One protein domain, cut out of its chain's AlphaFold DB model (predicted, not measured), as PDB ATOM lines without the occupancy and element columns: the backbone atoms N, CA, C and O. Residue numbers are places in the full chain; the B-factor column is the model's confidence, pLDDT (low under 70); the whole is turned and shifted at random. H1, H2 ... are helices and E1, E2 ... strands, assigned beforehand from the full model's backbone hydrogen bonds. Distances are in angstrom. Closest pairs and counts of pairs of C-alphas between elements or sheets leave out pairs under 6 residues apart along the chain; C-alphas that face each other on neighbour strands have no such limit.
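This is residues 119 to 270 of the 271 residues of an uncharacterized protein of Clostridium sp. (strain SY8519) (UniProt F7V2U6). A small three-stranded antiparallel sheet, E1, E5, E4, has helices H7 and H4 crossing over one face, and the hairpin E2 and E3 reaches beyond one end of it as an arm whose tip, residues 231 to 236, sticks out. H8 sits at that end of the sheet and packs on H3, with H1 and H2 farther out, while H6 lies toward the opposite end of the long axis. The printed part has 152 residues with eight named helices and five named strands, in the order H1 H2 H3 H4 E1 H5 H6 H7 E2 E3 E4 E5 H8, of mixed class. It is only just loose, close to compact, with a radius of gyration of the C-alphas of 18.3 A and spans of 60 by 33 by 25 A.

Begin with the sheet: E1 is residues 182 to 185, E5 residues 255 to 260, 16.2 A long, and E4 residues 243 to 248, 14.0 A. Find C-alpha 208 at (-33.637, 55.252, 69.194); from there H7 runs 24.0 A to residue 224. H4 is residues 161 to 175, 21.2 A; H5 is residues 186 to 192 and H6 residues 196 to 199. The hairpin is E2, residues 226 to 230, and E3, residues 237 to 241. H1, residues 119 to 125, begins at (-13.102, 80.666, 43.441); H2 is residues 135 to 138, H3 residues 142 to 157, 23.0 A, and H8 residues 262 to 269, ending at (-8.432, 75.956, 58.012).

In the sheet, look for N 184 and O 256 at 3.0 A between E1 and E5, and N 257 and O 247 at 2.8 A in the hairpin E4 and E5. H4, H5 and H7 on one face make two layers, helices over a sheet. H7 runs along E4 at 4 degrees on the local plane, at a height over the sheet of 9.8 A. H4 touches H7 about perpendicular, 77 degrees, closest at the C-alphas of Pro 162 and Val 218, 5.0 A. E3 runs on into E4 across a break of 1 residue, at 40 degrees; in the hairpin E2 and E3, N 229 and O 238 are within hydrogen-bond range at 2.9 A. H8 only grazes the sheet and touches H3, closest at the C-alphas of Cys 147 and Ile 267, 4.9 A. H1, H3, H4, H7 and H8 have every O i to N i+4 pair within hydrogen-bond range, H5 2 of 3; H2 and H6 are too short for such a pair.

The C-alphas farthest apart, of Asp 131 and Arg 205, are 60.4 A apart. The printed part has no cut, and no link is long. Mean pLDDT of the printed part is 70.5; look for values under 70 at residues 119 to 150, 195 to 206 and 227 to 239, among others.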
ATOM      1  N   ASP A 119     -13.814  79.480  43.910       35.38
ATOM      2  CA  ASP A 119     -13.102  80.666  43.441       35.38
ATOM      3  C   ASP A 119     -13.966  81.935  43.420       35.38
ATOM      4  O   ASP A 119     -13.446  83.015  43.647       35.38
ATOM      5  N   ALA A 120     -15.277  81.860  43.178       36.44
ATOM      6  CA  ALA A 120     -16.166  83.026  43.188       36.44
ATOM      7  C   ALA A 120     -16.621  83.404  44.604       36.44
ATOM      8  O   ALA A 120     -16.758  84.587  44.892       36.44
ATOM      9  N   VAL A 121     -16.821  82.427  45.495       41.19
ATOM     10  CA  VAL A 121     -17.116  82.667  46.917       41.19
ATOM     11  C   VAL A 121     -15.873  83.181  47.637       41.19
ATOM     12  O   VAL A 121     -15.974  84.160  48.373       41.19
ATOM     13  N   LEU A 122     -14.694  82.612  47.352       41.56
ATOM     14  CA  LEU A 122     -13.401  83.169  47.748       41.56
ATOM     15  C   LEU A 122     -13.230  84.564  47.172       41.56
ATOM     16  O   LEU A 122     -13.031  85.468  47.955       41.56
ATOM     17  N   ASN A 123     -13.404  84.791  45.868       42.00
ATOM     18  CA  ASN A 123     -13.296  86.134  45.278       42.00
ATOM     19  C   ASN A 123     -14.372  87.121  45.749       42.00
ATOM     20  O   ASN A 123     -14.234  88.305  45.481       42.00
ATOM     21  N   TYR A 124     -15.438  86.681  46.423       42.38
ATOM     22  CA  TYR A 124     -16.455  87.560  47.005       42.38
ATOM     23  C   TYR A 124     -16.181  87.865  48.484       42.38
ATOM     24  O   TYR A 124     -16.289  89.008  48.918       42.38
ATOM     25  N   LEU A 125     -15.736  86.871  49.257       42.06
ATOM     26  CA  LEU A 125     -15.128  87.081  50.578       42.06
ATOM     27  C   LEU A 125     -13.853  87.942  50.462       42.06
ATOM     28  O   LEU A 125     -13.606  88.824  51.280       42.06
ATOM     29  N   LEU A 126     -13.114  87.732  49.373       41.78
ATOM     30  CA  LEU A 126     -11.975  88.483  48.855       41.78
ATOM     31  C   LEU A 126     -12.404  89.468  47.755       41.78
ATOM     32  O   LEU A 126     -11.578  89.867  46.951       41.78
ATOM     33  N   GLN A 127     -13.661  89.933  47.699       38.81
ATOM     34  CA  GLN A 127     -13.943  91.231  47.055       38.81
ATOM     35  C   GLN A 127     -13.446  92.382  47.952       38.81
ATOM     36  O   GLN A 127     -13.528  93.553  47.594       38.81
ATOM     37  N   LEU A 128     -12.819  92.029  49.079       37.31
ATOM     38  CA  LEU A 128     -11.492  92.506  49.477       37.31
ATOM     39  C   LEU A 128     -10.411  91.934  48.523       37.31
ATOM     40  O   LEU A 128      -9.731  90.971  48.860       37.31
ATOM     41  N   ASN A 129     -10.344  92.472  47.305       33.16
ATOM     42  CA  ASN A 129      -9.576  91.992  46.139       33.16
ATOM     43  C   ASN A 129      -8.130  91.527  46.480       33.16
ATOM     44  O   ASN A 129      -7.507  92.112  47.357       33.16
ATOM     45  N   SER A 130      -7.585  90.486  45.827       33.62
ATOM     46  CA  SER A 130      -6.253  89.908  46.134       33.62
ATOM     47  C   SER A 130      -5.071  90.833  45.807       33.62
ATOM     48  O   SER A 130      -4.007  90.683  46.399       33.62
ATOM     49  N   ASP A 131      -5.289  91.839  44.954       38.41
ATOM     50  CA  ASP A 131      -4.375  92.973  44.733       38.41
ATOM     51  C   ASP A 131      -4.684  94.166  45.676       38.41
ATOM     52  O   ASP A 131      -4.095  95.240  45.566       38.41
ATOM     53  N   THR A 132      -5.642  93.998  46.601       38.06
ATOM     54  CA  THR A 132      -6.114  94.989  47.594       38.06
ATOM     55  C   THR A 132      -6.348  94.403  48.991       38.06
ATOM     56  O   THR A 132      -7.040  95.021  49.809       38.06
ATOM     57  N   LEU A 133      -5.780  93.234  49.310       43.34
ATOM     58  CA  LEU A 133      -5.607  92.867  50.711       43.34
ATOM     59  C   LEU A 133      -4.812  94.018  51.329       43.34
ATOM     60  O   LEU A 133      -3.752  94.354  50.801       43.34
ATOM     61  N   PRO A 134      -5.309  94.688  52.383       44.53
ATOM     62  CA  PRO A 134      -4.549  95.773  52.981       44.53
ATOM     63  C   PRO A 134      -3.156  95.238  53.337       44.53
ATOM     64  O   PRO A 134      -3.088  94.163  53.923       44.53
ATOM     65  N   ASP A 135      -2.066  95.951  53.039       46.94
ATOM     66  CA  ASP A 135      -0.685  95.455  53.253       46.94
ATOM     67  C   ASP A 135      -0.439  94.902  54.677       46.94
ATOM     68  O   ASP A 135       0.365  93.997  54.916       46.94
ATOM     69  N   LYS A 136      -1.211  95.410  55.644       43.25
ATOM     70  CA  LYS A 136      -1.297  94.931  57.029       43.25
ATOM     71  C   LYS A 136      -1.783  93.479  57.181       43.25
ATOM     72  O   LYS A 136      -1.375  92.819  58.115       43.25
ATOM     73  N   TRP A 137      -2.648  92.963  56.310       43.50
ATOM     74  CA  TRP A 137      -3.161  91.584  56.372       43.50
ATOM     75  C   TRP A 137      -2.209  90.568  55.743       43.50
ATOM     76  O   TRP A 137      -2.183  89.412  56.158       43.50
ATOM     77  N   ILE A 138      -1.397  91.029  54.789       49.53
ATOM     78  CA  ILE A 138      -0.320  90.259  54.153       49.53
ATOM     79  C   ILE A 138       0.845  90.054  55.142       49.53
ATOM     80  O   ILE A 138       1.570  89.063  55.073       49.53
ATOM     81  N   SER A 139       0.997  90.953  56.119       49.00
ATOM     82  CA  SER A 139       2.013  90.869  57.167       49.00
ATOM     83  C   SER A 139       1.443  90.321  58.488       49.00
ATOM     84  O   SER A 139       0.798  91.018  59.258       49.00
ATOM     85  N   GLY A 140       1.736  89.050  58.793       47.78
ATOM     86  CA  GLY A 140       1.714  88.528  60.171       47.78
ATOM     87  C   GLY A 140       0.410  87.897  60.681       47.78
ATOM     88  O   GLY A 140      -0.100  88.309  61.718       47.78
ATOM     89  N   ASN A 141      -0.096  86.843  60.028       52.59
ATOM     90  CA  ASN A 141      -1.183  85.980  60.541       52.59
ATOM     91  C   ASN A 141      -2.534  86.685  60.819       52.59
ATOM     92  O   ASN A 141      -3.408  86.118  61.478       52.59
ATOM     93  N   MET A 142      -2.747  87.904  60.313       56.94
ATOM     94  CA  MET A 142      -3.962  88.686  60.591       56.94
ATOM     95  C   MET A 142      -5.223  88.115  59.921       56.94
ATOM     96  O   MET A 142      -6.301  88.197  60.506       56.94
ATOM     97  N   HIS A 143      -5.098  87.495  58.741       60.34
ATOM     98  CA  HIS A 143      -6.212  86.796  58.074       60.34
ATOM     99  C   HIS A 143      -6.665  85.563  58.863       60.34
ATOM    100  O   HIS A 143      -7.840  85.425  59.191       60.34
ATOM    101  N   GLN A 144      -5.719  84.726  59.293       62.16
ATOM    102  CA  GLN A 144      -6.012  83.582  60.163       62.16
ATOM    103  C   GLN A 144      -6.665  84.020  61.479       62.16
ATOM    104  O   GLN A 144      -7.610  83.386  61.942       62.16
ATOM    105  N   ALA A 145      -6.212  85.132  62.068       60.78
ATOM    106  CA  ALA A 145      -6.836  85.697  63.262       60.78
ATOM    107  C   ALA A 145      -8.282  86.164  63.009       60.78
ATOM    108  O   ALA A 145      -9.136  86.001  63.882       60.78
ATOM    109  N   TYR A 146      -8.573  86.702  61.822       63.28
ATOM    110  CA  TYR A 146      -9.921  87.098  61.416       63.28
ATOM    111  C   TYR A 146     -10.843  85.887  61.212       63.28
ATOM    112  O   TYR A 146     -11.915  85.839  61.821       63.28
ATOM    113  N   CYS A 147     -10.408  84.873  60.454       65.50
ATOM    114  CA  CYS A 147     -11.148  83.615  60.294       65.50
ATOM    115  C   CYS A 147     -11.413  82.954  61.649       65.50
ATOM    116  O   CYS A 147     -12.547  82.587  61.961       65.50
ATOM    117  N   ARG A 148     -10.399  82.915  62.520       63.91
ATOM    118  CA  ARG A 148     -10.538  82.424  63.893       63.91
ATOM    119  C   ARG A 148     -11.566  83.224  64.694       63.91
ATOM    120  O   ARG A 148     -12.306  82.639  65.475       63.91
ATOM    121  N   GLY A 149     -11.647  84.538  64.495       62.00
ATOM    122  CA  GLY A 149     -12.673  85.386  65.105       62.00
ATOM    123  C   GLY A 149     -14.090  84.998  64.680       62.00
ATOM    124  O   GLY A 149     -14.958  84.840  65.538       62.00
ATOM    125  N   ILE A 150     -14.314  84.781  63.379       67.75
ATOM    126  CA  ILE A 150     -15.606  84.319  62.840       67.75
ATOM    127  C   ILE A 150     -15.962  82.942  63.409       67.75
ATOM    128  O   ILE A 150     -17.085  82.736  63.869       67.75
ATOM    129  N   PHE A 151     -14.998  82.018  63.424       72.69
ATOM    130  CA  PHE A 151     -15.179  80.679  63.975       72.69
ATOM    131  C   PHE A 151     -15.553  80.712  65.461       72.69
ATOM    132  O   PHE A 151     -16.537  80.098  65.861       72.69
ATOM    133  N   ILE A 152     -14.809  81.465  66.281       69.69
ATOM    134  CA  ILE A 152     -15.079  81.597  67.719       69.69
ATOM    135  C   ILE A 152     -16.467  82.197  67.953       69.69
ATOM    136  O   ILE A 152     -17.210  81.684  68.786       69.69
ATOM    137  N   ALA A 153     -16.834  83.245  67.214       70.94
ATOM    138  CA  ALA A 153     -18.145  83.877  67.348       70.94
ATOM    139  C   ALA A 153     -19.283  82.904  67.012       70.94
ATOM    140  O   ALA A 153     -20.277  82.845  67.733       70.94
ATOM    141  N   PHE A 154     -19.131  82.103  65.954       77.62
ATOM    142  CA  PHE A 154     -20.102  81.064  65.624       77.62
ATOM    143  C   PHE A 154     -20.174  79.990  66.712       77.62
ATOM    144  O   PHE A 154     -21.250  79.697  67.226       77.62
ATOM    145  N   ARG A 155     -19.017  79.473  67.132       79.75
ATOM    146  CA  ARG A 155     -18.901  78.439  68.161       79.75
ATOM    147  C   ARG A 155     -19.520  78.847  69.499       79.75
ATOM    148  O   ARG A 155     -20.047  77.983  70.197       79.75
ATOM    149  N   GLN A 156     -19.439  80.129  69.857       78.12
ATOM    150  CA  GLN A 156     -20.019  80.704  71.077       78.12
ATOM    151  C   GLN A 156     -21.546  80.827  71.034       78.12
ATOM    152  O   GLN A 156     -22.167  80.885  72.091       78.12
ATOM    153  N   ASN A 157     -22.150  80.864  69.843       77.75
ATOM    154  CA  ASN A 157     -23.608  80.894  69.695       77.75
ATOM    155  C   ASN A 157     -24.244  79.507  69.861       77.75
ATOM    156  O   ASN A 157     -25.447  79.417  70.091       77.75
ATOM    157  N   LEU A 158     -23.449  78.441  69.755       83.25
ATOM    158  CA  LEU A 158     -23.908  77.073  69.958       83.25
ATOM    159  C   LEU A 158     -23.878  76.717  71.445       83.25
ATOM    160  O   LEU A 158     -22.918  77.028  72.152       83.25
ATOM    161  N   SER A 159     -24.907  76.012  71.912       85.25
ATOM    162  CA  SER A 159     -24.976  75.489  73.280       85.25
ATOM    163  C   SER A 159     -25.645  74.118  73.310       85.25
ATOM    164  O   SER A 159     -26.451  73.809  72.439       85.25
ATOM    165  N   GLY A 160     -25.316  73.278  74.295       88.50
ATOM    166  CA  GLY A 160     -25.922  71.950  74.454       88.50
ATOM    167  C   GLY A 160     -25.515  70.946  73.365       88.50
ATOM    168  O   GLY A 160     -24.362  70.899  72.945       88.50
ATOM    169  N   ASN A 161     -26.464  70.124  72.907       88.94
ATOM    170  CA  ASN A 161     -26.213  69.061  71.922       88.94
ATOM    171  C   ASN A 161     -25.738  69.560  70.533       88.94
ATOM    172  O   ASN A 161     -24.880  68.898  69.949       88.94
ATOM    173  N   PRO A 162     -26.201  70.714  70.003       89.81
ATOM    174  CA  PRO A 162     -25.619  71.341  68.808       89.81
ATOM    175  C   PRO A 162     -24.132  71.644  68.932       89.81
ATOM    176  O   PRO A 162     -23.358  71.348  68.025       89.81
ATOM    177  N   GLN A 163     -23.719  72.175  70.080       89.94
ATOM    178  CA  GLN A 163     -22.315  72.442  70.368       89.94
ATOM    179  C   GLN A 163     -21.482  71.151  70.350       89.94
ATOM    180  O   GLN A 163     -20.411  71.135  69.755       89.94
ATOM    181  N   ILE A 164     -21.993  70.072  70.945       90.38
ATOM    182  CA  ILE A 164     -21.312  68.771  70.974       90.38
ATOM    183  C   ILE A 164     -21.143  68.200  69.570       90.38
ATOM    184  O   ILE A 164     -20.046  67.791  69.199       90.38
ATOM    185  N   LEU A 165     -22.217  68.186  68.772       90.44
ATOM    186  CA  LEU A 165     -22.134  67.684  67.403       90.44
ATOM    187  C   LEU A 165     -21.150  68.519  66.578       90.44
ATOM    188  O   LEU A 165     -20.383  67.967  65.797       90.44
ATOM    189  N   PHE A 166     -21.136  69.837  66.782       91.69
ATOM    190  CA  PHE A 166     -20.175  70.715  66.129       91.69
ATOM    191  C   PHE A 166     -18.723  70.425  66.523       91.69
ATOM    192  O   PHE A 166     -17.847  70.445  65.662       91.69
ATOM    193  N   ASP A 167     -18.458  70.138  67.796       90.94
ATOM    194  CA  ASP A 167     -17.115  69.785  68.259       90.94
ATOM    195  C   ASP A 167     -16.636  68.469  67.633       90.94
ATOM    196  O   ASP A 167     -15.527  68.419  67.106       90.94
ATOM    197  N   LEU A 168     -17.499  67.446  67.585       92.00
ATOM    198  CA  LEU A 168     -17.202  66.174  66.909       92.00
ATOM    199  C   LEU A 168     -16.956  66.368  65.404       92.00
ATOM    200  O   LEU A 168     -16.088  65.728  64.813       92.00
ATOM    201  N   ILE A 169     -17.702  67.279  64.772       90.12
ATOM    202  CA  ILE A 169     -17.483  67.681  63.378       90.12
ATOM    203  C   ILE A 169     -16.089  68.295  63.206       90.12
ATOM    204  O   ILE A 169     -15.358  67.906  62.294       90.12
ATOM    205  N   CYS A 170     -15.704  69.223  64.083       89.12
ATOM    206  CA  CYS A 170     -14.393  69.868  64.031       89.12
ATOM    207  C   CYS A 170     -13.262  68.856  64.240       89.12
ATOM    208  O   CYS A 170     -12.306  68.849  63.469       89.12
ATOM    209  N   GLU A 171     -13.400  67.947  65.206       89.56
ATOM    210  CA  GLU A 171     -12.436  66.869  65.445       89.56
ATOM    211  C   GLU A 171     -12.309  65.944  64.223       89.56
ATOM    212  O   GLU A 171     -11.206  65.601  63.789       89.56
ATOM    213  N   ALA A 172     -13.430  65.578  63.597       84.56
ATOM    214  CA  ALA A 172     -13.421  64.790  62.371       84.56
ATOM    215  C   ALA A 172     -12.706  65.515  61.214       84.56
ATOM    216  O   ALA A 172     -12.010  64.849  60.441       84.56
ATOM    217  N   MET A 173     -12.856  66.840  61.115       82.50
ATOM    218  CA  MET A 173     -12.177  67.694  60.131       82.50
ATOM    219  C   MET A 173     -10.673  67.830  60.399       82.50
ATOM    220  O   MET A 173      -9.885  67.711  59.464       82.50
ATOM    221  N   GLU A 174     -10.251  67.992  61.656       84.12
ATOM    222  CA  GLU A 174      -8.828  68.031  62.036       84.12
ATOM    223  C   GLU A 174      -8.117  66.716  61.724       84.12
ATOM    224  O   GLU A 174      -7.012  66.710  61.181       84.12
ATOM    225  N   ASN A 175      -8.774  65.596  62.024       77.75
ATOM    226  CA  ASN A 175      -8.207  64.270  61.811       77.75
ATOM    227  C   ASN A 175      -8.124  63.889  60.323       77.75
ATOM    228  O   ASN A 175      -7.266  63.091  59.938       77.75
ATOM    229  N   ARG A 176      -9.025  64.417  59.479       80.12
ATOM    230  CA  ARG A 176      -9.176  64.014  58.066       80.12
ATOM    231  C   ARG A 176      -9.350  65.215  57.120       80.12
ATOM    232  O   ARG A 176     -10.348  65.300  56.411       80.12
ATOM    233  N   PRO A 177      -8.368  66.125  57.015       69.19
ATOM    234  CA  PRO A 177      -8.566  67.427  56.372       69.19
ATOM    235  C   PRO A 177      -8.824  67.387  54.856       69.19
ATOM    236  O   PRO A 177      -9.292  68.366  54.279       69.19
ATOM    237  N   GLN A 178      -8.510  66.269  54.194       70.81
ATOM    238  CA  GLN A 178      -8.695  66.083  52.748       70.81
ATOM    239  C   GLN A 178     -10.061  65.480  52.386       70.81
ATOM    240  O   GLN A 178     -10.404  65.388  51.202       70.81
ATOM    241  N   ASP A 179     -10.851  65.073  53.382       68.50
ATOM    242  CA  ASP A 179     -12.126  64.416  53.142       68.50
ATOM    243  C   ASP A 179     -13.191  65.429  52.710       68.50
ATOM    244  O   ASP A 179     -13.312  66.548  53.224       68.50
ATOM    245  N   LYS A 180     -13.995  65.018  51.726       71.69
ATOM    246  CA  LYS A 180     -15.153  65.791  51.256       71.69
ATOM    247  C   LYS A 180     -16.398  65.534  52.099       71.69
ATOM    248  O   LYS A 180     -17.269  66.393  52.159       71.69
ATOM    249  N   VAL A 181     -16.483  64.352  52.703       77.00
ATOM    250  CA  VAL A 181     -17.611  63.893  53.511       77.00
ATOM    251  C   VAL A 181     -17.045  63.295  54.781       77.00
ATOM    252  O   VAL A 181     -16.125  62.483  54.723       77.00
ATOM    253  N   TYR A 182     -17.626  63.667  55.906       80.38
ATOM    254  CA  TYR A 182     -17.194  63.212  57.211       80.38
ATOM    255  C   TYR A 182     -18.296  62.396  57.865       80.38
ATOM    256  O   TYR A 182     -19.485  62.628  57.639       80.38
ATOM    257  N   TYR A 183     -17.870  61.431  58.669       86.81
ATOM    258  CA  TYR A 183     -18.735  60.461  59.319       86.81
ATOM    259  C   TYR A 183     -18.486  60.455  60.824       86.81
ATOM    260  O   TYR A 183     -17.321  60.440  61.239       86.81
ATOM    261  N   ILE A 184     -19.584  60.430  61.582       87.75
ATOM    262  CA  ILE A 184     -19.657  60.295  63.042       87.75
ATOM    263  C   ILE A 184     -20.682  59.201  63.336       87.75
ATOM    264  O   ILE A 184     -21.794  59.241  62.805       87.75
ATOM    265  N   SER A 185     -20.344  58.219  64.169       89.31
ATOM    266  CA  SER A 185     -21.293  57.139  64.475       89.31
ATOM    267  C   SER A 185     -22.423  57.613  65.400       89.31
ATOM    268  O   SER A 185     -22.258  58.554  66.181       89.31
ATOM    269  N   HIS A 186     -23.589  56.961  65.349       86.81
ATOM    270  CA  HIS A 186     -24.669  57.290  66.286       86.81
ATOM    271  C   HIS A 186     -24.267  57.052  67.741       86.81
ATOM    272  O   HIS A 186     -24.647  57.839  68.604       86.81
ATOM    273  N   GLU A 187     -23.490  56.001  68.003       86.25
ATOM    274  CA  GLU A 187     -22.986  55.669  69.337       86.25
ATOM    275  C   GLU A 187     -22.056  56.757  69.875       86.25
ATOM    276  O   GLU A 187     -22.199  57.178  71.018       86.25
ATOM    277  N   GLU A 188     -21.160  57.261  69.029       87.75
ATOM    278  CA  GLU A 188     -20.238  58.341  69.368       87.75
ATOM    279  C   GLU A 188     -20.977  59.638  69.705       87.75
ATOM    280  O   GLU A 188     -20.687  60.262  70.727       87.75
ATOM    281  N   PHE A 189     -21.978  60.030  68.910       89.12
ATOM    282  CA  PHE A 189     -22.759  61.223  69.235       89.12
ATOM    283  C   PHE A 189     -23.604  61.022  70.502       89.12
ATOM    284  O   PHE A 189     -23.605  61.881  71.383       89.12
ATOM    285  N   LEU A 190     -24.279  59.874  70.627       86.81
ATOM    286  CA  LEU A 190     -25.109  59.538  71.786       86.81
ATOM    287  C   LEU A 190     -24.297  59.551  73.091       86.81
ATOM    288  O   LEU A 190     -24.775  60.076  74.093       86.81
ATOM    289  N   ALA A 191     -23.070  59.023  73.073       84.56
ATOM    290  CA  ALA A 191     -22.184  58.983  74.237       84.56
ATOM    291  C   ALA A 191     -21.797  60.376  74.758       84.56
ATOM    292  O   ALA A 191     -21.476  60.521  75.936       84.56
ATOM    293  N   ASN A 192     -21.833  61.394  73.894       85.00
ATOM    294  CA  ASN A 192     -21.459  62.763  74.237       85.00
ATOM    295  C   ASN A 192     -22.666  63.682  74.493       85.00
ATOM    296  O   ASN A 192     -22.474  64.813  74.937       85.00
ATOM    297  N   MET A 193     -23.901  63.237  74.227       83.50
ATOM    298  CA  MET A 193     -25.097  64.062  74.417       83.50
ATOM    299  C   MET A 193     -25.326  64.425  75.891       83.50
ATOM    300  O   MET A 193     -25.335  63.570  76.776       83.50
ATOM    301  N   ILE A 194     -25.605  65.706  76.150       72.56
ATOM    302  CA  ILE A 194     -25.984  66.206  77.477       72.56
ATOM    303  C   ILE A 194     -27.508  66.214  77.549       72.56
ATOM    304  O   ILE A 194     -28.158  67.241  77.357       72.56
ATOM    305  N   ASP A 195     -28.098  65.054  77.810       69.88
ATOM    306  CA  ASP A 195     -29.526  64.963  78.088       69.88
ATOM    307  C   ASP A 195     -29.796  63.896  79.160       69.88
ATOM    308  O   ASP A 195     -29.338  62.755  79.088       69.88
ATOM    309  N   ARG A 196     -30.541  64.320  80.192       55.69
ATOM    310  CA  ARG A 196     -30.863  63.524  81.382       55.69
ATOM    311  C   ARG A 196     -31.587  62.225  81.041       55.69
ATOM    312  O   ARG A 196     -31.443  61.252  81.771       55.69
ATOM    313  N   ALA A 197     -32.342  62.202  79.940       58.12
ATOM    314  CA  ALA A 197     -33.025  61.009  79.450       58.12
ATOM    315  C   ALA A 197     -32.058  59.933  78.923       58.12
ATOM    316  O   ALA A 197     -32.440  58.767  78.821       58.12
ATOM    317  N   PHE A 198     -30.809  60.295  78.616       59.78
ATOM    318  CA  PHE A 198     -29.792  59.387  78.078       59.78
ATOM    319  C   PHE A 198     -28.662  59.087  79.077       59.78
ATOM    320  O   PHE A 198     -27.964  58.096  78.907       59.78
ATOM    321  N   THR A 199     -28.502  59.888  80.138       54.62
ATOM    322  CA  THR A 199     -27.453  59.691  81.161       54.62
ATOM    323  C   THR A 199     -27.801  58.680  82.258       54.62
ATOM    324  O   THR A 199     -26.889  58.152  82.882       54.62
ATOM    325  N   ASP A 200     -29.090  58.421  82.514       52.50
ATOM    326  CA  ASP A 200     -29.570  57.571  83.630       52.50
ATOM    327  C   ASP A 200     -30.248  56.268  83.162       52.50
ATOM    328  O   ASP A 200     -30.815  55.505  83.951       52.50
ATOM    329  N   THR A 201     -30.210  56.005  81.856       53.88
ATOM    330  CA  THR A 201     -30.982  54.938  81.222       53.88
ATOM    331  C   THR A 201     -30.031  53.887  80.662       53.88
ATOM    332  O   THR A 201     -29.084  54.220  79.957       53.88
ATOM    333  N   ASP A 202     -30.286  52.613  80.975       56.97
ATOM    334  CA  ASP A 202     -29.643  51.455  80.339       56.97
ATOM    335  C   ASP A 202     -29.552  51.687  78.810       56.97
ATOM    336  O   ASP A 202     -30.581  52.030  78.215       56.97
ATOM    337  N   PRO A 203     -28.378  51.561  78.155       55.66
ATOM    338  CA  PRO A 203     -28.219  51.822  76.720       55.66
ATOM    339  C   PRO A 203     -29.235  51.082  75.835       55.66
ATOM    340  O   PRO A 203     -29.609  51.579  74.767       55.66
ATOM    341  N   ASP A 204     -29.729  49.933  76.300       56.91
ATOM    342  CA  ASP A 204     -30.749  49.118  75.628       56.91
ATOM    343  C   ASP A 204     -32.188  49.638  75.809       56.91
ATOM    344  O   ASP A 204     -33.091  49.262  75.063       56.91
ATOM    345  N   ARG A 205     -32.417  50.541  76.768       57.31
ATOM    346  CA  ARG A 205     -33.702  51.216  77.014       57.31
ATOM    347  C   ARG A 205     -33.817  52.583  76.348       57.31
ATOM    348  O   ARG A 205     -34.911  53.149  76.340       57.31
ATOM    349  N   ILE A 206     -32.730  53.110  75.787       65.38
ATOM    350  CA  ILE A 206     -32.777  54.343  75.003       65.38
ATOM    351  C   ILE A 206     -33.589  54.079  73.734       65.38
ATOM    352  O   ILE A 206     -33.181  53.322  72.848       65.38
ATOM    353  N   ASN A 207     -34.749  54.725  73.639       77.94
ATOM    354  CA  ASN A 207     -35.565  54.683  72.442       77.94
ATOM    355  C   ASN A 207     -34.846  55.439  71.319       77.94
ATOM    356  O   ASN A 207     -34.730  56.665  71.331       77.94
ATOM    357  N   PHE A 208     -34.369  54.693  70.326       81.94
ATOM    358  CA  PHE A 208     -33.637  55.252  69.194       81.94
ATOM    359  C   PHE A 208     -34.469  56.278  68.402       81.94
ATOM    360  O   PHE A 208     -33.909  57.200  67.818       81.94
ATOM    361  N   SER A 209     -35.803  56.182  68.434       81.44
ATOM    362  CA  SER A 209     -36.682  57.193  67.834       81.44
ATOM    363  C   SER A 209     -36.568  58.553  68.528       81.44
ATOM    364  O   SER A 209     -36.575  59.582  67.853       81.44
ATOM    365  N   ASP A 210     -36.437  58.569  69.854       83.38
ATOM    366  CA  ASP A 210     -36.323  59.809  70.631       83.38
ATOM    367  C   ASP A 210     -34.954  60.457  70.400       83.38
ATOM    368  O   ASP A 210     -34.853  61.672  70.222       83.38
ATOM    369  N   TYR A 211     -33.909  59.633  70.275       86.56
ATOM    370  CA  TYR A 211     -32.594  60.077  69.815       86.56
ATOM    371  C   TYR A 211     -32.652  60.705  68.414       86.56
ATOM    372  O   TYR A 211     -32.132  61.801  68.217       86.56
ATOM    373  N   LEU A 212     -33.303  60.059  67.441       85.56
ATOM    374  CA  LEU A 212     -33.413  60.600  66.081       85.56
ATOM    375  C   LEU A 212     -34.170  61.934  66.055       85.56
ATOM    376  O   LEU A 212     -33.817  62.829  65.284       85.56
ATOM    377  N   GLN A 213     -35.178  62.100  66.913       86.81
ATOM    378  CA  GLN A 213     -35.874  63.374  67.066       86.81
ATOM    379  C   GLN A 213     -34.959  64.449  67.668       86.81
ATOM    380  O   GLN A 213     -34.923  65.575  67.165       86.81
ATOM    381  N   ALA A 214     -34.188  64.111  68.704       87.06
ATOM    382  CA  ALA A 214     -33.202  65.016  69.288       87.06
ATOM    383  C   ALA A 214     -32.132  65.419  68.258       87.06
ATOM    384  O   ALA A 214     -31.847  66.606  68.105       87.06
ATOM    385  N   LEU A 215     -31.615  64.458  67.488       87.12
ATOM    386  CA  LEU A 215     -30.679  64.692  66.390       87.12
ATOM    387  C   LEU A 215     -31.280  65.605  65.315       87.12
ATOM    388  O   LEU A 215     -30.598  66.503  64.835       87.12
ATOM    389  N   THR A 216     -32.556  65.428  64.972       87.12
ATOM    390  CA  THR A 216     -33.247  66.294  64.004       87.12
ATOM    391  C   THR A 216     -33.290  67.743  64.488       87.12
ATOM    392  O   THR A 216     -33.003  68.657  63.718       87.12
ATOM    393  N   ASN A 217     -33.594  67.962  65.770       87.12
ATOM    394  CA  ASN A 217     -33.619  69.303  66.358       87.12
ATOM    395  C   ASN A 217     -32.219  69.931  66.373       87.12
ATOM    396  O   ASN A 217     -32.060  71.098  66.030       87.12
ATOM    397  N   VAL A 218     -31.204  69.137  66.721       88.75
ATOM    398  CA  VAL A 218     -29.796  69.550  66.695       88.75
ATOM    399  C   VAL A 218     -29.354  69.936  65.282       88.75
ATOM    400  O   VAL A 218     -28.754  70.988  65.081       88.75
ATOM    401  N   ALA A 219     -29.675  69.103  64.295       84.50
ATOM    402  CA  ALA A 219     -29.362  69.348  62.897       84.50
ATOM    403  C   ALA A 219     -30.044  70.619  62.374       84.50
ATOM    404  O   ALA A 219     -29.410  71.411  61.679       84.50
ATOM    405  N   ALA A 220     -31.315  70.832  62.724       83.19
ATOM    406  CA  ALA A 220     -32.059  72.027  62.342       83.19
ATOM    407  C   ALA A 220     -31.441  73.306  62.928       83.19
ATOM    408  O   ALA A 220     -31.354  74.307  62.220       83.19
ATOM    409  N   ASP A 221     -30.976  73.260  64.179       84.88
ATOM    410  CA  ASP A 221     -30.283  74.380  64.821       84.88
ATOM    411  C   ASP A 221     -28.967  74.706  64.096       84.88
ATOM    412  O   ASP A 221     -28.767  75.825  63.626       84.88
ATOM    413  N   LEU A 222     -28.120  73.694  63.865       83.25
ATOM    414  CA  LEU A 222     -26.853  73.864  63.141       83.25
ATOM    415  C   LEU A 222     -27.044  74.415  61.722       83.25
ATOM    416  O   LEU A 222     -26.312  75.318  61.312       83.25
ATOM    417  N   LEU A 223     -28.019  73.892  60.973       81.25
ATOM    418  CA  LEU A 223     -28.328  74.344  59.613       81.25
ATOM    419  C   LEU A 223     -28.992  75.727  59.581       81.25
ATOM    420  O   LEU A 223     -28.892  76.423  58.572       81.25
ATOM    421  N   GLY A 224     -29.651  76.134  60.667       78.00
ATOM    422  CA  GLY A 224     -30.284  77.445  60.800       78.00
ATOM    423  C   GLY A 224     -29.286  78.599  60.907       78.00
ATOM    424  O   GLY A 224     -29.643  79.755  60.670       78.00
ATOM    425  N   HIS A 225     -28.023  78.308  61.220       75.56
ATOM    426  CA  HIS A 225     -26.982  79.317  61.279       75.56
ATOM    427  C   HIS A 225     -26.346  79.562  59.906       75.56
ATOM    428  O   HIS A 225     -25.677  78.708  59.326       75.56
ATOM    429  N   SER A 226     -26.476  80.793  59.417       74.06
ATOM    430  CA  SER A 226     -25.777  81.287  58.230       74.06
ATOM    431  C   SER A 226     -25.210  82.672  58.498       74.06
ATOM    432  O   SER A 226     -25.886  83.508  59.104       74.06
ATOM    433  N   LEU A 227     -23.989  82.939  58.031       67.31
ATOM    434  CA  LEU A 227     -23.446  84.292  58.069       67.31
ATOM    435  C   LEU A 227     -24.112  85.120  56.966       67.31
ATOM    436  O   LEU A 227     -24.102  84.738  55.796       67.31
ATOM    437  N   VAL A 228     -24.693  86.252  57.355       65.19
ATOM    438  CA  VAL A 228     -25.389  87.163  56.446       65.19
ATOM    439  C   VAL A 228     -24.484  88.349  56.145       65.19
ATOM    440  O   VAL A 228     -24.157  89.128  57.040       65.19
ATOM    441  N   LEU A 229     -24.096  88.508  54.883       61.91
ATOM    442  CA  LEU A 229     -23.327  89.656  54.413       61.91
ATOM    443  C   LEU A 229     -24.220  90.568  53.580       61.91
ATOM    444  O   LEU A 229     -24.764  90.163  52.554       61.91
ATOM    445  N   ASN A 230     -24.353  91.818  54.014       55.75
ATOM    446  CA  ASN A 230     -25.075  92.845  53.276       55.75
ATOM    447  C   ASN A 230     -24.078  93.710  52.519       55.75
ATOM    448  O   ASN A 230     -23.172  94.296  53.112       55.75
ATOM    449  N   THR A 231     -24.249  93.810  51.207       53.19
ATOM    450  CA  THR A 231     -23.343  94.600  50.375       53.19
ATOM    451  C   THR A 231     -23.860  96.011  50.174       53.19
ATOM    452  O   THR A 231     -24.963  96.230  49.677       53.19
ATOM    453  N   HIS A 232     -23.037  96.987  50.563       43.81
ATOM    454  CA  HIS A 232     -23.396  98.407  50.565       43.81
ATOM    455  C   HIS A 232     -23.740  98.967  49.176       43.81
ATOM    456  O   HIS A 232     -24.451  99.965  49.089       43.81
ATOM    457  N   HIS A 233     -23.259  98.342  48.097       42.47
ATOM    458  CA  HIS A 233     -23.412  98.860  46.734       42.47
ATOM    459  C   HIS A 233     -24.460  98.141  45.876       42.47
ATOM    460  O   HIS A 233     -24.872  98.699  44.861       42.47
ATOM    461  N   SER A 234     -24.921  96.950  46.267       44.31
ATOM    462  CA  SER A 234     -25.730  96.082  45.391       44.31
ATOM    463  C   SER A 234     -27.131  95.750  45.901       44.31
ATOM    464  O   SER A 234     -27.867  95.081  45.182       44.31
ATOM    465  N   SER A 235     -27.532  96.186  47.103       57.28
ATOM    466  CA  SER A 235     -28.782  95.723  47.748       57.28
ATOM    467  C   SER A 235     -28.897  94.190  47.760       57.28
ATOM    468  O   SER A 235     -29.988  93.634  47.677       57.28
ATOM    469  N   GLN A 236     -27.751  93.504  47.799       53.06
ATOM    470  CA  GLN A 236     -27.660  92.053  47.768       53.06
ATOM    471  C   GLN A 236     -27.243  91.558  49.144       53.06
ATOM    472  O   GLN A 236     -26.270  92.047  49.733       53.06
ATOM    473  N   THR A 237     -27.991  90.572  49.618       59.91
ATOM    474  CA  THR A 237     -27.702  89.819  50.827       59.91
ATOM    475  C   THR A 237     -27.144  88.469  50.420       59.91
ATOM    476  O   THR A 237     -27.768  87.747  49.643       59.91
ATOM    477  N   ILE A 238     -25.972  88.132  50.946       63.22
ATOM    478  CA  ILE A 238     -25.347  86.833  50.734       63.22
ATOM    479  C   ILE A 238     -25.421  86.031  52.010       63.22
ATOM    480  O   ILE A 238     -25.091  86.517  53.090       63.22
ATOM    481  N   LEU A 239     -25.867  84.794  51.844       68.19
ATOM    482  CA  LEU A 239     -25.944  83.804  52.895       68.19
ATOM    483  C   LEU A 239     -24.778  82.844  52.715       68.19
ATOM    484  O   LEU A 239     -24.629  82.221  51.665       68.19
ATOM    485  N   LEU A 240     -23.957  82.742  53.749       71.62
ATOM    486  CA  LEU A 240     -22.834  81.823  53.813       71.62
ATOM    487  C   LEU A 240     -23.185  80.735  54.831       71.62
ATOM    488  O   LEU A 240     -23.043  80.959  56.039       71.62
ATOM    489  N   PRO A 241     -23.721  79.590  54.374       78.25
ATOM    490  CA  PRO A 241     -24.032  78.480  55.259       78.25
ATOM    491  C   PRO A 241     -22.742  77.802  55.722       78.25
ATOM    492  O   PRO A 241     -21.762  77.737  54.978       78.25
ATOM    493  N   TRP A 242     -22.747  77.248  56.931       79.69
ATOM    494  CA  TRP A 242     -21.626  76.452  57.446       79.69
ATOM    495  C   TRP A 242     -21.599  75.035  56.857       79.69
ATOM    496  O   TRP A 242     -20.543  74.444  56.653       79.69
ATOM    497  N   TYR A 243     -22.755  74.499  56.490       83.38
ATOM    498  CA  TYR A 243     -22.881  73.133  55.994       83.38
ATOM    499  C   TYR A 243     -23.482  73.144  54.599       83.38
ATOM    500  O   TYR A 243     -24.415  73.895  54.323       83.38
ATOM    501  N   GLN A 244     -22.954  72.297  53.723       77.81
ATOM    502  CA  GLN A 244     -23.595  71.990  52.451       77.81
ATOM    503  C   GLN A 244     -24.688  70.939  52.652       77.81
ATOM    504  O   GLN A 244     -25.771  71.052  52.083       77.81
ATOM    505  N   SER A 245     -24.417  69.920  53.469       77.06
ATOM    506  CA  SER A 245     -25.416  68.927  53.850       77.06
ATOM    507  C   SER A 245     -25.111  68.294  55.204       77.06
ATOM    508  O   SER A 245     -23.957  68.186  55.626       77.06
ATOM    509  N   LEU A 246     -26.178  67.863  55.871       83.00
ATOM    510  CA  LEU A 246     -26.151  67.066  57.088       83.00
ATOM    511  C   LEU A 246     -27.239  66.001  56.951       83.00
ATOM    512  O   LEU A 246     -28.408  66.325  56.752       83.00
ATOM    513  N   THR A 247     -26.846  64.734  56.986       81.81
ATOM    514  CA  THR A 247     -27.741  63.592  56.757       81.81
ATOM    515  C   THR A 247     -27.406  62.469  57.723       81.81
ATOM    516  O   THR A 247     -26.283  62.380  58.207       81.81
ATOM    517  N   TRP A 248     -28.360  61.599  58.022       86.12
ATOM    518  CA  TRP A 248     -28.129  60.445  58.884       86.12
ATOM    519  C   TRP A 248     -29.014  59.284  58.461       86.12
ATOM    520  O   TRP A 248     -30.058  59.476  57.830       86.12
ATOM    521  N   LYS A 249     -28.600  58.064  58.801       81.31
ATOM    522  CA  LYS A 249     -29.453  56.890  58.611       81.31
ATOM    523  C   LYS A 249     -30.311  56.648  59.847       81.31
ATOM    524  O   LYS A 249     -29.966  57.012  60.958       81.31
ATOM    525  N   HIS A 250     -31.445  55.985  59.657       80.62
ATOM    526  CA  HIS A 250     -32.351  55.615  60.752       80.62
ATOM    527  C   HIS A 250     -31.981  54.261  61.386       80.62
ATOM    528  O   HIS A 250     -32.804  53.627  62.042       80.62
ATOM    529  N   THR A 251     -30.750  53.789  61.181       78.50
ATOM    530  CA  THR A 251     -30.250  52.504  61.679       78.50
ATOM    531  C   THR A 251     -29.175  52.737  62.727       78.50
ATOM    532  O   THR A 251     -28.176  53.384  62.433       78.50
ATOM    533  N   ARG A 252     -29.337  52.156  63.922       75.44
ATOM    534  CA  ARG A 252     -28.445  52.370  65.077       75.44
ATOM    535  C   ARG A 252     -26.974  52.018  64.819       75.44
ATOM    536  O   ARG A 252     -26.104  52.649  65.396       75.44
ATOM    537  N   SER A 253     -26.710  51.058  63.934       78.06
ATOM    538  CA  SER A 253     -25.361  50.631  63.537       78.06
ATOM    539  C   SER A 253     -24.664  51.568  62.542       78.06
ATOM    540  O   SER A 253     -23.563  51.266  62.093       78.06
ATOM    541  N   ASP A 254     -25.335  52.629  62.101       86.75
ATOM    542  CA  ASP A 254     -24.804  53.603  61.150       86.75
ATOM    543  C   ASP A 254     -24.562  54.942  61.874       86.75
ATOM    544  O   ASP A 254     -24.316  54.970  63.082       86.75
ATOM    545  N   GLY A 255     -24.576  56.061  61.158       86.44
ATOM    546  CA  GLY A 255     -24.274  57.351  61.747       86.44
ATOM    547  C   GLY A 255     -24.732  58.555  60.945       86.44
ATOM    548  O   GLY A 255     -25.631  58.511  60.097       86.44
ATOM    549  N   ILE A 256     -24.078  59.654  61.281       85.94
ATOM    550  CA  ILE A 256     -24.295  60.997  60.783       85.94
ATOM    551  C   ILE A 256     -23.204  61.290  59.754       85.94
ATOM    552  O   ILE A 256     -22.016  61.085  60.003       85.94
ATOM    553  N   TYR A 257     -23.624  61.794  58.603       83.56
ATOM    554  CA  TYR A 257     -22.778  62.209  57.499       83.56
ATOM    555  C   TYR A 257     -22.927  63.709  57.303       83.56
ATOM    556  O   TYR A 257     -24.046  64.212  57.151       83.56
ATOM    557  N   PHE A 258     -21.809  64.420  57.251       85.75
ATOM    558  CA  PHE A 258     -21.814  65.854  57.010       85.75
ATOM    559  C   PHE A 258     -20.838  66.249  55.909       85.75
ATOM    560  O   PHE A 258     -19.762  65.669  55.744       85.75
ATOM    561  N   VAL A 259     -21.242  67.264  55.150       82.12
ATOM    562  CA  VAL A 259     -20.438  67.899  54.108       82.12
ATOM    563  C   VAL A 259     -20.291  69.368  54.493       82.12
ATOM    564  O   VAL A 259     -21.272  70.116  54.410       82.12
ATOM    565  N   PRO A 260     -19.104  69.803  54.953       78.19
ATOM    566  CA  PRO A 260     -18.882  71.203  55.279       78.19
ATOM    567  C   PRO A 260     -18.916  72.036  53.999       78.19
ATOM    568  O   PRO A 260     -18.422  71.603  52.950       78.19
ATOM    569  N   SER A 261     -19.491  73.235  54.086       81.31
ATOM    570  CA  SER A 261     -19.445  74.179  52.974       81.31
ATOM    571  C   SER A 261     -18.010  74.650  52.737       81.31
ATOM    572  O   SER A 261     -17.140  74.553  53.608       81.31
ATOM    573  N   ASP A 262     -17.756  75.216  51.564       75.31
ATOM    574  CA  ASP A 262     -16.432  75.764  51.273       75.31
ATOM    575  C   ASP A 262     -16.118  76.994  52.130       75.31
ATOM    576  O   ASP A 262     -14.967  77.203  52.507       75.31
ATOM    577  N   PHE A 263     -17.150  77.739  52.541       76.56
ATOM    578  CA  PHE A 263     -17.021  78.792  53.546       76.56
ATOM    579  C   PHE A 263     -16.548  78.231  54.890       76.56
ATOM    580  O   PHE A 263     -15.603  78.759  55.470       76.56
ATOM    581  N   PHE A 264     -17.146  77.140  55.374       81.25
ATOM    582  CA  PHE A 264     -16.723  76.541  56.637       81.25
ATOM    583  C   PHE A 264     -15.282  76.034  56.554       81.25
ATOM    584  O   PHE A 264     -14.479  76.364  57.420       81.25
ATOM    585  N   LYS A 265     -14.899  75.334  55.480       73.38
ATOM    586  CA  LYS A 265     -13.502  74.900  55.286       73.38
ATOM    587  C   LYS A 265     -12.526  76.078  55.291       73.38
ATOM    588  O   LYS A 265     -11.501  76.004  55.957       73.38
ATOM    589  N   LEU A 266     -12.851  77.166  54.590       72.12
ATOM    590  CA  LEU A 266     -12.026  78.375  54.547       72.12
ATOM    591  C   LEU A 266     -11.827  78.967  55.942       72.12
ATOM    592  O   LEU A 266     -10.701  79.249  56.346       72.12
ATOM    593  N   ILE A 267     -12.916  79.118  56.696       73.31
ATOM    594  CA  ILE A 267     -12.874  79.676  58.048       73.31
ATOM    595  C   ILE A 267     -12.136  78.749  59.019       73.31
ATOM    596  O   ILE A 267     -11.355  79.227  59.840       73.31
ATOM    597  N   PHE A 268     -12.362  77.440  58.916       74.56
ATOM    598  CA  PHE A 268     -11.787  76.438  59.806       74.56
ATOM    599  C   PHE A 268     -10.280  76.272  59.601       74.56
ATOM    600  O   PHE A 268      -9.513  76.322  60.558       74.56
ATOM    601  N   TYR A 269      -9.844  76.135  58.348       70.75
ATOM    602  CA  TYR A 269      -8.432  75.956  58.012       70.75
ATOM    603  C   TYR A 269      -7.659  77.280  57.916       70.75
ATOM    604  O   TYR A 269      -6.432  77.266  57.843       70.75
ATOM    605  N   GLY A 270      -8.355  78.422  57.933       59.78
ATOM    606  CA  GLY A 270      -7.738  79.742  57.798       59.78
ATOM    607  C   GLY A 270      -7.029  79.927  56.454       59.78
ATOM    608  O   GLY A 270      -5.945  80.517  56.427       59.78
TER     609      GLY A 270